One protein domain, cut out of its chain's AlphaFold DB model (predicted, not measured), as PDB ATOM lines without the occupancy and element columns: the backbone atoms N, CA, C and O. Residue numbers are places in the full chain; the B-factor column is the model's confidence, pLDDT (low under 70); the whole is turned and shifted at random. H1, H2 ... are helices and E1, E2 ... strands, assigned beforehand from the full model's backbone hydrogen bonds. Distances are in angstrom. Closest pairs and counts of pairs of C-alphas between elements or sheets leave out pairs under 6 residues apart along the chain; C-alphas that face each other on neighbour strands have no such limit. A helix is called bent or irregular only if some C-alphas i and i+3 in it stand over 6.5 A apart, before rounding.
ATOM      1  N   LEU A 252     154.470 140.032 150.433       86.81
ATOM      2  CA  LEU A 252     153.856 140.120 149.114       86.81
ATOM      3  C   LEU A 252     153.825 138.715 148.513       86.81
ATOM      4  O   LEU A 252     154.867 138.075 148.411       86.81
ATOM      5  N   GLU A 253     152.644 138.261 148.104       88.06
ATOM      6  CA  GLU A 253     152.417 136.931 147.504       88.06
ATOM      7  C   GLU A 253     152.194 137.003 145.988       88.06
ATOM      8  O   GLU A 253     152.151 135.991 145.301       88.06
ATOM      9  N   TYR A 254     152.058 138.216 145.450       90.62
ATOM     10  CA  TYR A 254     151.860 138.444 144.028       90.62
ATOM     11  C   TYR A 254     152.741 139.586 143.530       90.62
ATOM     12  O   TYR A 254     152.820 140.654 144.149       90.62
ATOM     13  N   TRP A 255     153.364 139.364 142.374       90.75
ATOM     14  CA  TRP A 255     154.148 140.366 141.670       90.75
ATOM     15  C   TRP A 255     154.030 140.177 140.157       90.75
ATOM     16  O   TRP A 255     154.341 139.095 139.661       90.75
ATOM     17  N   PRO A 256     153.590 141.201 139.406       89.25
ATOM     18  CA  PRO A 256     153.281 141.047 137.983       89.25
ATOM     19  C   PRO A 256     154.509 141.136 137.062       89.25
ATOM     20  O   PRO A 256     154.389 140.903 135.861       89.25
ATOM     21  N   PHE A 257     155.683 141.497 137.586       89.88
ATOM     22  CA  PHE A 257     156.892 141.719 136.790       89.88
ATOM     23  C   PHE A 257     157.848 140.528 136.867       89.88
ATOM     24  O   PHE A 257     157.991 139.896 137.911       89.88
ATOM     25  N   THR A 258     158.551 140.263 135.767       87.19
ATOM     26  CA  THR A 258     159.557 139.190 135.657       87.19
ATOM     27  C   THR A 258     160.875 139.763 135.141       87.19
ATOM     28  O   THR A 258     160.956 140.957 134.853       87.19
ATOM     29  N   PHE A 259     161.904 138.931 134.955       85.19
ATOM     30  CA  PHE A 259     163.138 139.372 134.296       85.19
ATOM     31  C   PHE A 259     162.905 139.974 132.900       85.19
ATOM     32  O   PHE A 259     163.619 140.897 132.526       85.19
ATOM     33  N   LYS A 260     161.838 139.578 132.183       85.12
ATOM     34  CA  LYS A 260     161.445 140.198 130.899       85.12
ATOM     35  C   LYS A 260     161.026 141.667 131.022       85.12
ATOM     36  O   LYS A 260     160.933 142.363 130.021       85.12
ATOM     37  N   SER A 261     160.708 142.120 132.231       86.12
ATOM     38  CA  SER A 261     160.323 143.503 132.515       86.12
ATOM     39  C   SER A 261     161.530 144.409 132.789       86.12
ATOM     40  O   SER A 261     161.343 145.606 132.997       86.12
ATOM     41  N   LEU A 262     162.746 143.854 132.841       84.44
ATOM     42  CA  LEU A 262     163.983 144.606 133.036       84.44
ATOM     43  C   LEU A 262     164.584 145.025 131.689       84.44
ATOM     44  O   LEU A 262     164.322 144.419 130.654       84.44
ATOM     45  N   VAL A 263     165.400 146.078 131.712       86.62
ATOM     46  CA  VAL A 263     166.167 146.508 130.534       86.62
ATOM     47  C   VAL A 263     167.213 145.442 130.166       86.62
ATOM     48  O   VAL A 263     167.830 144.905 131.089       86.62
ATOM     49  N   PRO A 264     167.447 145.151 128.868       88.50
ATOM     50  CA  PRO A 264     168.295 144.030 128.442       88.50
ATOM     51  C   PRO A 264     169.678 144.009 129.095       88.50
ATOM     52  O   PRO A 264     170.025 143.025 129.733       88.50
ATOM     53  N   TRP A 265     170.395 145.139 129.086       90.25
ATOM     54  CA  TRP A 265     171.733 145.238 129.688       90.25
ATOM     55  C   TRP A 265     171.757 144.872 131.183       90.25
ATOM     56  O   TRP A 265     172.714 144.291 131.678       90.25
ATOM     57  N   LEU A 266     170.693 145.179 131.936       85.12
ATOM     58  CA  LEU A 266     170.636 144.840 133.360       85.12
ATOM     59  C   LEU A 266     170.457 143.332 133.556       85.12
ATOM     60  O   LEU A 266     170.967 142.769 134.522       85.12
ATOM     61  N   PHE A 267     169.706 142.681 132.672       85.56
ATOM     62  CA  PHE A 267     169.528 141.240 132.738       85.56
ATOM     63  C   PHE A 267     170.782 140.508 132.244       85.56
ATOM     64  O   PHE A 267     171.361 139.738 133.008       85.56
ATOM     65  N   ASP A 268     171.216 140.801 131.020       86.94
ATOM     66  CA  ASP A 268     172.276 140.075 130.318       86.94
ATOM     67  C   ASP A 268     173.659 140.329 130.933       86.94
ATOM     68  O   ASP A 268     174.394 139.381 131.210       86.94
ATOM     69  N   ASP A 269     173.996 141.591 131.220       87.88
ATOM     70  CA  ASP A 269     175.360 141.958 131.620       87.88
ATOM     71  C   ASP A 269     175.570 141.921 133.140       87.88
ATOM     72  O   ASP A 269     176.701 141.804 133.608       87.88
ATOM     73  N   ILE A 270     174.493 142.040 133.930       86.00
ATOM     74  CA  ILE A 270     174.578 142.145 135.397       86.00
ATOM     75  C   ILE A 270     173.944 140.941 136.088       86.00
ATOM     76  O   ILE A 270     174.612 140.255 136.862       86.00
ATOM     77  N   LEU A 271     172.659 140.669 135.848       85.12
ATOM     78  CA  LEU A 271     171.954 139.632 136.602       85.12
ATOM     79  C   LEU A 271     172.418 138.226 136.235       85.12
ATOM     80  O   LEU A 271     172.656 137.446 137.152       85.12
ATOM     81  N   VAL A 272     172.577 137.905 134.947       86.94
ATOM     82  CA  VAL A 272     172.996 136.568 134.491       86.94
ATOM     83  C   VAL A 272     174.322 136.128 135.135       86.94
ATOM     84  O   VAL A 272     174.334 135.048 135.734       86.94
ATOM     85  N   PRO A 273     175.400 136.942 135.145       88.12
ATOM     86  CA  PRO A 273     176.630 136.606 135.871       88.12
ATOM     87  C   PRO A 273     176.443 136.436 137.387       88.12
ATOM     88  O   PRO A 273     177.154 135.652 138.017       88.12
ATOM     89  N   MET A 274     175.487 137.152 137.989       83.81
ATOM     90  CA  MET A 274     175.213 137.105 139.431       83.81
ATOM     91  C   MET A 274     174.327 135.927 139.862       83.81
ATOM     92  O   MET A 274     174.300 135.600 141.049       83.81
ATOM     93  N   LEU A 275     173.603 135.268 138.946       79.62
ATOM     94  CA  LEU A 275     172.656 134.196 139.294       79.62
ATOM     95  C   LEU A 275     173.311 133.043 140.070       79.62
ATOM     96  O   LEU A 275     172.667 132.438 140.923       79.62
ATOM     97  N   GLY A 276     174.589 132.750 139.814       75.88
ATOM     98  CA  GLY A 276     175.321 131.710 140.542       75.88
ATOM     99  C   GLY A 276     175.592 132.058 142.011       75.88
ATOM    100  O   GLY A 276     175.593 131.172 142.861       75.88
ATOM    101  N   SER A 277     175.782 133.342 142.330       80.44
ATOM    102  CA  SER A 277     176.194 133.813 143.660       80.44
ATOM    103  C   SER A 277     175.059 134.426 144.486       80.44
ATOM    104  O   SER A 277     175.210 134.582 145.699       80.44
ATOM    105  N   ILE A 278     173.902 134.716 143.876       77.56
ATOM    106  CA  ILE A 278     172.736 135.338 144.531       77.56
ATOM    107  C   ILE A 278     172.134 134.499 145.670       77.56
ATOM    108  O   ILE A 278     171.471 135.023 146.567       77.56
ATOM    109  N   ARG A 279     172.376 133.183 145.653       75.94
ATOM    110  CA  ARG A 279     171.947 132.272 146.723       75.94
ATOM    111  C   ARG A 279     172.721 132.513 148.020       75.94
ATOM    112  O   ARG A 279     172.152 132.345 149.093       75.94
ATOM    113  N   GLN A 280     173.969 132.962 147.884       79.06
ATOM    114  CA  GLN A 280     174.930 133.116 148.975       79.06
ATOM    115  C   GLN A 280     175.135 134.571 149.405       79.06
ATOM    116  O   GLN A 280     175.591 134.840 150.511       79.06
ATOM    117  N   HIS A 281     174.778 135.527 148.543       80.44
ATOM    118  CA  HIS A 281     175.066 136.941 148.760       80.44
ATOM    119  C   HIS A 281     173.808 137.814 148.684       80.44
ATOM    120  O   HIS A 281     172.907 137.589 147.876       80.44
ATOM    121  N   SER A 282     173.777 138.870 149.499       77.69
ATOM    122  CA  SER A 282     172.764 139.928 149.455       77.69
ATOM    123  C   SER A 282     173.092 140.897 148.336       77.69
ATOM    124  O   SER A 282     174.256 141.246 148.136       77.69
ATOM    125  N   ILE A 283     172.060 141.425 147.684       82.00
ATOM    126  CA  ILE A 283     172.225 142.452 146.657       82.00
ATOM    127  C   ILE A 283     171.858 143.808 147.247       82.00
ATOM    128  O   ILE A 283     170.716 144.028 147.650       82.00
ATOM    129  N   THR A 284     172.805 144.742 147.245       83.19
ATOM    130  CA  THR A 284     172.542 146.146 147.583       83.19
ATOM    131  C   THR A 284     172.447 146.969 146.306       83.19
ATOM    132  O   THR A 284     173.394 147.027 145.526       83.19
ATOM    133  N   TRP A 285     171.306 147.624 146.090       81.38
ATOM    134  CA  TRP A 285     171.065 148.426 144.894       81.38
ATOM    135  C   TRP A 285     171.429 149.888 145.153       81.38
ATOM    136  O   TRP A 285     170.753 150.582 145.917       81.38
ATOM    137  N   ILE A 286     172.462 150.391 144.476       81.81
ATOM    138  CA  ILE A 286     172.927 151.779 144.606       81.81
ATOM    139  C   ILE A 286     172.574 152.553 143.333       81.81
ATOM    140  O   ILE A 286     172.768 152.077 142.220       81.81
ATOM    141  N   GLY A 287     172.020 153.757 143.483       81.94
ATOM    142  CA  GLY A 287     171.687 154.614 142.344       81.94
ATOM    143  C   GLY A 287     170.758 155.767 142.706       81.94
ATOM    144  O   GLY A 287     170.191 155.804 143.802       81.94
ATOM    145  N   LYS A 288     170.560 156.698 141.767       83.00
ATOM    146  CA  LYS A 288     169.695 157.879 141.942       83.00
ATOM    147  C   LYS A 288     168.242 157.492 142.260       83.00
ATOM    148  O   LYS A 288     167.789 156.372 142.012       83.00
ATOM    149  N   THR A 289     167.484 158.401 142.863       79.12
ATOM    150  CA  THR A 289     166.052 158.195 143.134       79.12
ATOM    151  C   THR A 289     165.284 158.006 141.818       79.12
ATOM    152  O   THR A 289     165.654 158.585 140.801       79.12
ATOM    153  N   ARG A 290     164.211 157.200 141.832       78.44
ATOM    154  CA  ARG A 290     163.339 156.907 140.670       78.44
ATOM    155  C   ARG A 290     163.985 156.145 139.500       78.44
ATOM    156  O   ARG A 290     163.395 156.077 138.435       78.44
ATOM    157  N   THR A 291     165.125 155.484 139.704       82.88
ATOM    158  CA  THR A 291     165.761 154.624 138.679       82.88
ATOM    159  C   THR A 291     165.273 153.167 138.684       82.88
ATOM    160  O   THR A 291     165.892 152.310 138.068       82.88
ATOM    161  N   GLY A 292     164.196 152.853 139.413       82.56
ATOM    162  CA  GLY A 292     163.618 151.503 139.430       82.56
ATOM    163  C   GLY A 292     164.261 150.501 140.398       82.56
ATOM    164  O   GLY A 292     163.906 149.329 140.352       82.56
ATOM    165  N   LYS A 293     165.135 150.925 141.324       84.25
ATOM    166  CA  LYS A 293     165.801 150.027 142.300       84.25
ATOM    167  C   LYS A 293     164.832 149.122 143.070       84.25
ATOM    168  O   LYS A 293     164.994 147.909 143.070       84.25
ATOM    169  N   SER A 294     163.791 149.701 143.674       82.88
ATOM    170  CA  SER A 294     162.800 148.944 144.452       82.88
ATOM    171  C   SER A 294     161.912 148.045 143.577       82.88
ATOM    172  O   SER A 294     161.299 147.111 144.086       82.88
ATOM    173  N   LEU A 295     161.810 148.328 142.271       86.31
ATOM    174  CA  LEU A 295     161.121 147.464 141.311       86.31
ATOM    175  C   LEU A 295     162.005 146.255 140.980       86.31
ATOM    176  O   LEU A 295     161.567 145.119 141.139       86.31
ATOM    177  N   GLY A 296     163.259 146.507 140.588       86.56
ATOM    178  CA  GLY A 296     164.238 145.471 140.263       86.56
ATOM    179  C   GLY A 296     164.502 144.529 141.435       86.56
ATOM    180  O   GLY A 296     164.511 143.314 141.249       86.56
ATOM    181  N   SER A 297     164.597 145.064 142.658       87.25
ATOM    182  CA  SER A 297     164.831 144.248 143.852       87.25
ATOM    183  C   SER A 297     163.719 143.229 144.104       87.25
ATOM    184  O   SER A 297     163.991 142.070 144.408       87.25
ATOM    185  N   LYS A 298     162.460 143.637 143.913       89.38
ATOM    186  CA  LYS A 298     161.293 142.762 144.062       89.38
ATOM    187  C   LYS A 298     161.187 141.744 142.935       89.38
ATOM    188  O   LYS A 298     160.877 140.595 143.221       89.38
ATOM    189  N   VAL A 299     161.478 142.135 141.688       90.31
ATOM    190  CA  VAL A 299     161.512 141.203 140.543       90.31
ATOM    191  C   VAL A 299     162.494 140.069 140.812       90.31
ATOM    192  O   VAL A 299     162.121 138.902 140.747       90.31
ATOM    193  N   VAL A 300     163.727 140.416 141.183       88.75
ATOM    194  CA  VAL A 300     164.784 139.442 141.469       88.75
ATOM    195  C   VAL A 300     164.390 138.536 142.641       88.75
ATOM    196  O   VAL A 300     164.487 137.317 142.529       88.75
ATOM    197  N   ALA A 301     163.875 139.103 143.736       89.50
ATOM    198  CA  ALA A 301     163.470 138.335 144.913       89.50
ATOM    199  C   ALA A 301     162.291 137.376 144.637       89.50
ATOM    200  O   ALA A 301     162.309 136.238 145.103       89.50
ATOM    201  N   PHE A 302     161.292 137.789 143.847       91.75
ATOM    202  CA  PHE A 302     160.186 136.911 143.448       91.75
ATOM    203  C   PHE A 302     160.638 135.794 142.506       91.75
ATOM    204  O   PHE A 302     160.225 134.648 142.677       91.75
ATOM    205  N   CYS A 303     161.503 136.101 141.535       89.62
ATOM    206  CA  CYS A 303     162.078 135.086 140.656       89.62
ATOM    207  C   CYS A 303     162.916 134.067 141.446       89.62
ATOM    208  O   CYS A 303     162.792 132.872 141.191       89.62
ATOM    209  N   GLN A 304     163.689 134.516 142.443       88.25
ATOM    210  CA  GLN A 304     164.446 133.630 143.334       88.25
ATOM    211  C   GLN A 304     163.526 132.727 144.162       88.25
ATOM    212  O   GLN A 304     163.747 131.522 144.225       88.25
ATOM    213  N   SER A 305     162.487 133.302 144.776       91.06
ATOM    214  CA  SER A 305     161.483 132.557 145.546       91.06
ATOM    215  C   SER A 305     160.859 131.444 144.705       91.06
ATOM    216  O   SER A 305     160.846 130.288 145.124       91.06
ATOM    217  N   LYS A 306     160.422 131.780 143.485       92.06
ATOM    218  CA  LYS A 306     159.854 130.815 142.544       92.06
ATOM    219  C   LYS A 306     160.850 129.715 142.176       92.06
ATOM    220  O   LYS A 306     160.517 128.544 142.284       92.06
ATOM    221  N   TYR A 307     162.074 130.087 141.802       89.81
ATOM    222  CA  TYR A 307     163.111 129.123 141.441       89.81
ATOM    223  C   TYR A 307     163.412 128.132 142.574       89.81
ATOM    224  O   TYR A 307     163.482 126.934 142.329       89.81
ATOM    225  N   GLU A 308     163.564 128.603 143.817       90.12
ATOM    226  CA  GLU A 308     163.861 127.725 144.957       90.12
ATOM    227  C   GLU A 308     162.694 126.789 145.299       90.12
ATOM    228  O   GLU A 308     162.937 125.659 145.718       90.12
ATOM    229  N   ILE A 309     161.446 127.243 145.133       91.19
ATOM    230  CA  ILE A 309     160.246 126.414 145.326       91.19
ATOM    231  C   ILE A 309     160.182 125.317 144.259       91.19
ATOM    232  O   ILE A 309     160.055 124.142 144.611       91.19
ATOM    233  N   ASP A 310     160.341 125.693 142.987       92.50
ATOM    234  CA  ASP A 310     160.302 124.774 141.845       92.50
ATOM    235  C   ASP A 310     161.441 123.740 141.944       92.50
ATOM    236  O   ASP A 310     161.215 122.535 141.828       92.50
ATOM    237  N   ALA A 311     162.666 124.189 142.247       89.56
ATOM    238  CA  ALA A 311     163.836 123.322 142.402       89.56
ATOM    239  C   ALA A 311     163.725 122.362 143.599       89.56
ATOM    240  O   ALA A 311     164.305 121.279 143.573       89.56
ATOM    241  N   ALA A 312     162.993 122.749 144.648       89.50
ATOM    242  CA  ALA A 312     162.737 121.910 145.816       89.50
ATOM    243  C   ALA A 312     161.442 121.084 145.710       89.50
ATOM    244  O   ALA A 312     161.118 120.382 146.667       89.50
ATOM    245  N   GLN A 313     160.706 121.180 144.594       93.00
ATOM    246  CA  GLN A 313     159.424 120.500 144.364       93.00
ATOM    247  C   GLN A 313     158.399 120.735 145.493       93.00
ATOM    248  O   GLN A 313     157.676 119.831 145.910       93.00
ATOM    249  N   ARG A 314     158.347 121.963 146.029       84.94
ATOM    250  CA  ARG A 314     157.453 122.345 147.138       84.94
ATOM    251  C   ARG A 314     156.126 122.898 146.628       84.94
ATOM    252  O   ARG A 314     155.873 124.094 146.713       84.94
ATOM    253  N   GLU A 315     155.271 122.016 146.119       87.50
ATOM    254  CA  GLU A 315     153.946 122.381 145.580       87.50
ATOM    255  C   GLU A 315     153.002 123.020 146.619       87.50
ATOM    256  O   GLU A 315     152.028 123.677 146.261       87.50
ATOM    257  N   ASP A 316     153.295 122.865 147.912       83.31
ATOM    258  CA  ASP A 316     152.558 123.480 149.015       83.31
ATOM    259  C   ASP A 316     152.894 124.969 149.237       83.31
ATOM    260  O   ASP A 316     152.243 125.631 150.049       83.31
ATOM    261  N   LEU A 317     153.908 125.507 148.550       85.19
ATOM    262  CA  LEU A 317     154.371 126.882 148.717       85.19
ATOM    263  C   LEU A 317     154.085 127.742 147.484       85.19
ATOM    264  O   LEU A 317     154.346 127.355 146.351       85.19
ATOM    265  N   ASN A 318     153.643 128.978 147.729       88.69
ATOM    266  CA  ASN A 318     153.523 130.005 146.699       88.69
ATOM    267  C   ASN A 318     154.722 130.966 146.738       88.69
ATOM    268  O   ASN A 318     155.160 131.350 147.833       88.69
ATOM    269  N   PRO A 319     155.224 131.420 145.572       91.56
ATOM    270  CA  PRO A 319     156.274 132.424 145.520       91.56
ATOM    271  C   PRO A 319     155.871 133.698 146.264       91.56
ATOM    272  O   PRO A 319     154.818 134.278 146.010       91.56
ATOM    273  N   SER A 320     156.708 134.143 147.194       91.06
ATOM    274  CA  SER A 320     156.429 135.312 148.024       91.06
ATOM    275  C   SER A 320     157.710 135.962 148.531       91.06
ATOM    276  O   SER A 320     158.765 135.334 148.599       91.06
ATOM    277  N   ILE A 321     157.623 137.240 148.903       90.38
ATOM    278  CA  ILE A 321     158.737 137.992 149.492       90.38
ATOM    279  C   ILE A 321     158.278 138.755 150.727       90.38
ATOM    280  O   ILE A 321     157.118 139.153 150.830       90.38
ATOM    281  N   VAL A 322     159.202 139.039 151.638       86.25
ATOM    282  CA  VAL A 322     158.971 139.945 152.767       86.25
ATOM    283  C   VAL A 322     159.492 141.334 152.408       86.25
ATOM    284  O   VAL A 322     160.615 141.491 151.942       86.25
ATOM    285  N   THR A 323     158.695 142.375 152.620       84.12
ATOM    286  CA  THR A 323     159.081 143.771 152.368       84.12
ATOM    287  C   THR A 323     159.071 144.562 153.662       84.12
ATOM    288  O   THR A 323     158.116 144.449 154.421       84.12
ATOM    289  N   ALA A 324     160.082 145.387 153.925       77.50
ATOM    290  CA  ALA A 324     160.061 146.274 155.088       77.50
ATOM    291  C   ALA A 324     160.806 147.587 154.831       77.50
ATOM    292  O   ALA A 324     161.683 147.662 153.977       77.50
ATOM    293  N   LYS A 325     160.469 148.633 155.595       69.69
ATOM    294  CA  LYS A 325     161.160 149.935 155.511       69.69
ATOM    295  C   LYS A 325     162.545 149.937 156.168       69.69
ATOM    296  O   LYS A 325     163.400 150.709 155.759       69.69
ATOM    297  N   HIS A 326     162.756 149.094 157.177       69.31
ATOM    298  CA  HIS A 326     164.009 148.996 157.923       69.31
ATOM    299  C   HIS A 326     164.381 147.531 158.136       69.31
ATOM    300  O   HIS A 326     163.501 146.690 158.327       69.31
ATOM    301  N   LEU A 327     165.686 147.252 158.138       69.25
ATOM    302  CA  LEU A 327     166.243 145.909 158.305       69.25
ATOM    303  C   LEU A 327     165.782 145.245 159.616       69.25
ATOM    304  O   LEU A 327     165.432 144.068 159.627       69.25
ATOM    305  N   ASP A 328     165.696 146.020 160.702       66.06
ATOM    306  CA  ASP A 328     165.255 145.536 162.017       66.06
ATOM    307  C   ASP A 328     163.849 144.930 162.012       66.06
ATOM    308  O   ASP A 328     163.530 144.091 162.854       66.06
ATOM    309  N   PHE A 329     163.008 145.303 161.047       68.50
ATOM    310  CA  PHE A 329     161.652 144.775 160.940       68.50
ATOM    311  C   PHE A 329     161.596 143.352 160.381       68.50
ATOM    312  O   PHE A 329     160.584 142.681 160.575       68.50
ATOM    313  N   PHE A 330     162.670 142.853 159.759       69.50
ATOM    314  CA  PHE A 330     162.747 141.453 159.328       69.50
ATOM    315  C   PHE A 330     162.975 140.483 160.494       69.50
ATOM    316  O   PHE A 330     162.694 139.301 160.352       69.50
ATOM    317  N   LYS A 331     163.392 140.956 161.681       65.19
ATOM    318  CA  LYS A 331     163.579 140.108 162.879       65.19
ATOM    319  C   LYS A 331     162.293 139.397 163.329       65.19
ATOM    320  O   LYS A 331     162.358 138.418 164.069       65.19
ATOM    321  N   ALA A 332     161.127 139.904 162.925       57.97
ATOM    322  CA  ALA A 332     159.822 139.382 163.318       57.97
ATOM    323  C   ALA A 332     159.268 138.291 162.380       57.97
ATOM    324  O   ALA A 332     158.311 137.619 162.762       57.97
ATOM    325  N   GLU A 333     159.845 138.107 161.188       63.06
ATOM    326  CA  GLU A 333     159.402 137.118 160.203       63.06
ATOM    327  C   GLU A 333     160.599 136.282 159.713       63.06
ATOM    328  O   GLU A 333     161.551 136.847 159.173       63.06
ATOM    329  N   PRO A 334     160.598 134.947 159.897       65.25
ATOM    330  CA  PRO A 334     161.728 134.118 159.504       65.25
ATOM    331  C   PRO A 334     161.902 134.133 157.983       65.25
ATOM    332  O   PRO A 334     161.080 133.601 157.235       65.25
ATOM    333  N   LEU A 335     163.005 134.725 157.531       75.31
ATOM    334  CA  LEU A 335     163.388 134.711 156.127       75.31
ATOM    335  C   LEU A 335     163.799 133.298 155.726       75.31
ATOM    336  O   LEU A 335     164.506 132.597 156.457       75.31
ATOM    337  N   THR A 336     163.368 132.869 154.548       80.19
ATOM    338  CA  THR A 336     163.750 131.568 153.996       80.19
ATOM    339  C   THR A 336     164.214 131.727 152.558       80.19
ATOM    340  O   THR A 336     163.937 132.742 151.925       80.19
ATOM    341  N   LYS A 337     164.898 130.719 152.008       81.31
ATOM    342  CA  LYS A 337     165.231 130.714 150.575       81.31
ATOM    343  C   LYS A 337     163.979 130.734 149.680       81.31
ATOM    344  O   LYS A 337     164.010 131.319 148.609       81.31
ATOM    345  N   TYR A 338     162.864 130.185 150.170       86.75
ATOM    346  CA  TYR A 338     161.559 130.215 149.503       86.75
ATOM    347  C   TYR A 338     160.833 131.555 149.677       86.75
ATOM    348  O   TYR A 338     159.916 131.852 148.924       86.75
ATOM    349  N   LYS A 339     161.227 132.361 150.670       87.25
ATOM    350  CA  LYS A 339     160.593 133.632 151.027       87.25
ATOM    351  C   LYS A 339     161.653 134.687 151.387       87.25
ATOM    352  O   LYS A 339     161.871 134.957 152.575       87.25
ATOM    353  N   PRO A 340     162.369 135.232 150.385       87.50
ATOM    354  CA  PRO A 340     163.427 136.215 150.597       87.50
ATOM    355  C   PRO A 340     162.870 137.583 151.014       87.50
ATOM    356  O   PRO A 340     161.683 137.870 150.840       87.50
ATOM    357  N   ALA A 341     163.731 138.450 151.552       84.31
ATOM    358  CA  ALA A 341     163.363 139.802 151.963       84.31
ATOM    359  C   ALA A 341     163.878 140.888 151.016       84.31
ATOM    360  O   ALA A 341     164.929 140.766 150.392       84.31
ATOM    361  N   THR A 342     163.153 142.004 150.977       80.62
ATOM    362  CA  THR A 342     163.558 143.240 150.304       80.62
ATOM    363  C   THR A 342     163.300 144.442 151.218       80.62
ATOM    364  O   THR A 342     162.169 144.706 151.629       80.62
ATOM    365  N   GLY A 343     164.361 145.163 151.576       74.00
ATOM    366  CA  GLY A 343     164.304 146.473 152.228       74.00
ATOM    367  C   GLY A 343     164.600 147.587 151.228       74.00
ATOM    368  O   GLY A 343     165.162 147.326 150.168       74.00
ATOM    369  N   ASP A 344     164.252 148.836 151.526       58.94
ATOM    370  CA  ASP A 344     164.768 149.965 150.736       58.94
ATOM    371  C   ASP A 344     166.276 150.144 151.028       58.94
ATOM    372  O   ASP A 344     166.600 150.527 152.153       58.94
ATOM    373  N   PRO A 345     167.222 149.927 150.081       53.31
ATOM    374  CA  PRO A 345     167.167 149.309 148.749       53.31
ATOM    375  C   PRO A 345     168.024 148.014 148.675       53.31
ATOM    376  O   PRO A 345     168.862 147.858 147.784       53.31
ATOM    377  N   THR A 346     167.853 147.088 149.615       53.09
ATOM    378  CA  THR A 346     168.668 145.869 149.765       53.09
ATOM    379  C   THR A 346     167.800 144.615 149.650       53.09
ATOM    380  O   THR A 346     166.771 144.505 150.314       53.09
ATOM    381  N   ILE A 347     168.209 143.651 148.824       54.66
ATOM    382  CA  ILE A 347     167.679 142.282 148.852       54.66
ATOM    383  C   ILE A 347     168.454 141.507 149.909       54.66
ATOM    384  O   ILE A 347     169.681 141.457 149.862       54.66
ATOM    385  N   VAL A 348     167.731 140.869 150.822       55.69
ATOM    386  CA  VAL A 348     168.290 140.010 151.860       55.69
ATOM    387  C   VAL A 348     167.832 138.574 151.602       55.69
ATOM    388  O   VAL A 348     166.655 138.240 151.750       55.69
ATOM    389  N   THR A 349     168.776 137.724 151.210       48.81
ATOM    390  CA  THR A 349     168.643 136.262 151.126       48.81
ATOM    391  C   THR A 349     169.279 135.624 152.371       48.81
ATOM    392  O   THR A 349     170.151 136.212 153.009       48.81
TER     393      THR A 349
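AT A GLANCE: This is residues 252 to 349 of the 356 residues of an uncharacterized protein of Symbiodinium microadriaticum (UniProt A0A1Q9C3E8). A small three-stranded sheet has the long helix H2 along one face and the short helix H3 over the other, while H1 sits off to the side, apart from the other named elements. Residues 283 to 284 extend the sheet beside E3 as a short antiparallel pairing. The printed part has 98 residues, under half of them in named elements, in the order H1, H2, E1, H3, E2, E3; the class is mixed, and the sheet, E1 E2 E3, is mixed too. The whole is compact, with a radius of gyration of the C-alphas of 13.0 A and spans of 36 by 29 by 25 A.

IN THESE COORDINATES: E1 is residues 321 to 324, E2 341 to 343 and E3 346 to 348. H2, residues 293 to 311, runs 26.8 A from C-alpha 293 at (165.801, 150.027, 142.300) to C-alpha 311 at (163.836, 123.322, 142.402). H3 is residues 327 to 332. H1, residues 264 to 274, is 14.7 A long and only just irregular: C-alphas 269 and 272 are 6.55 A apart.

HOW THE PARTS SIT: E1 and E2 are parallel, with N 342 and O 322 at 2.8 A. E2 and E3 form an antiparallel hairpin, with N 341 and O 348 at 2.9 A. E1, H3 and E2 make a strand-helix-strand unit, two parallel strands joined through a helix, with a right-handed crossover. H2 is on the sheet at a height of 7.5 A, along the strands; its closest C-alphas to E3 are Ser 297 and Ile 347, 6.1 A. H3 is on the opposite face, at a height of 8.7 A; its closest C-alphas to E2 are Leu 327 and Gly 343, 6.4 A. The O i to N i+4 pairs within hydrogen-bond range are 4 of 7 in H1, 14 of 15 in H2 and 0 of 2 in H3, where 2 of 3 O i to N i+3 pairs are.

THE WHOLE: The C-alphas of Lys 288 and Asp 316 are the two farthest apart, 39.1 A. The printed part has no cut. The link from H1 to H2, 18 residues, is long. Residues 325 to 334 and 344 to 349 are under 70 in pLDDT.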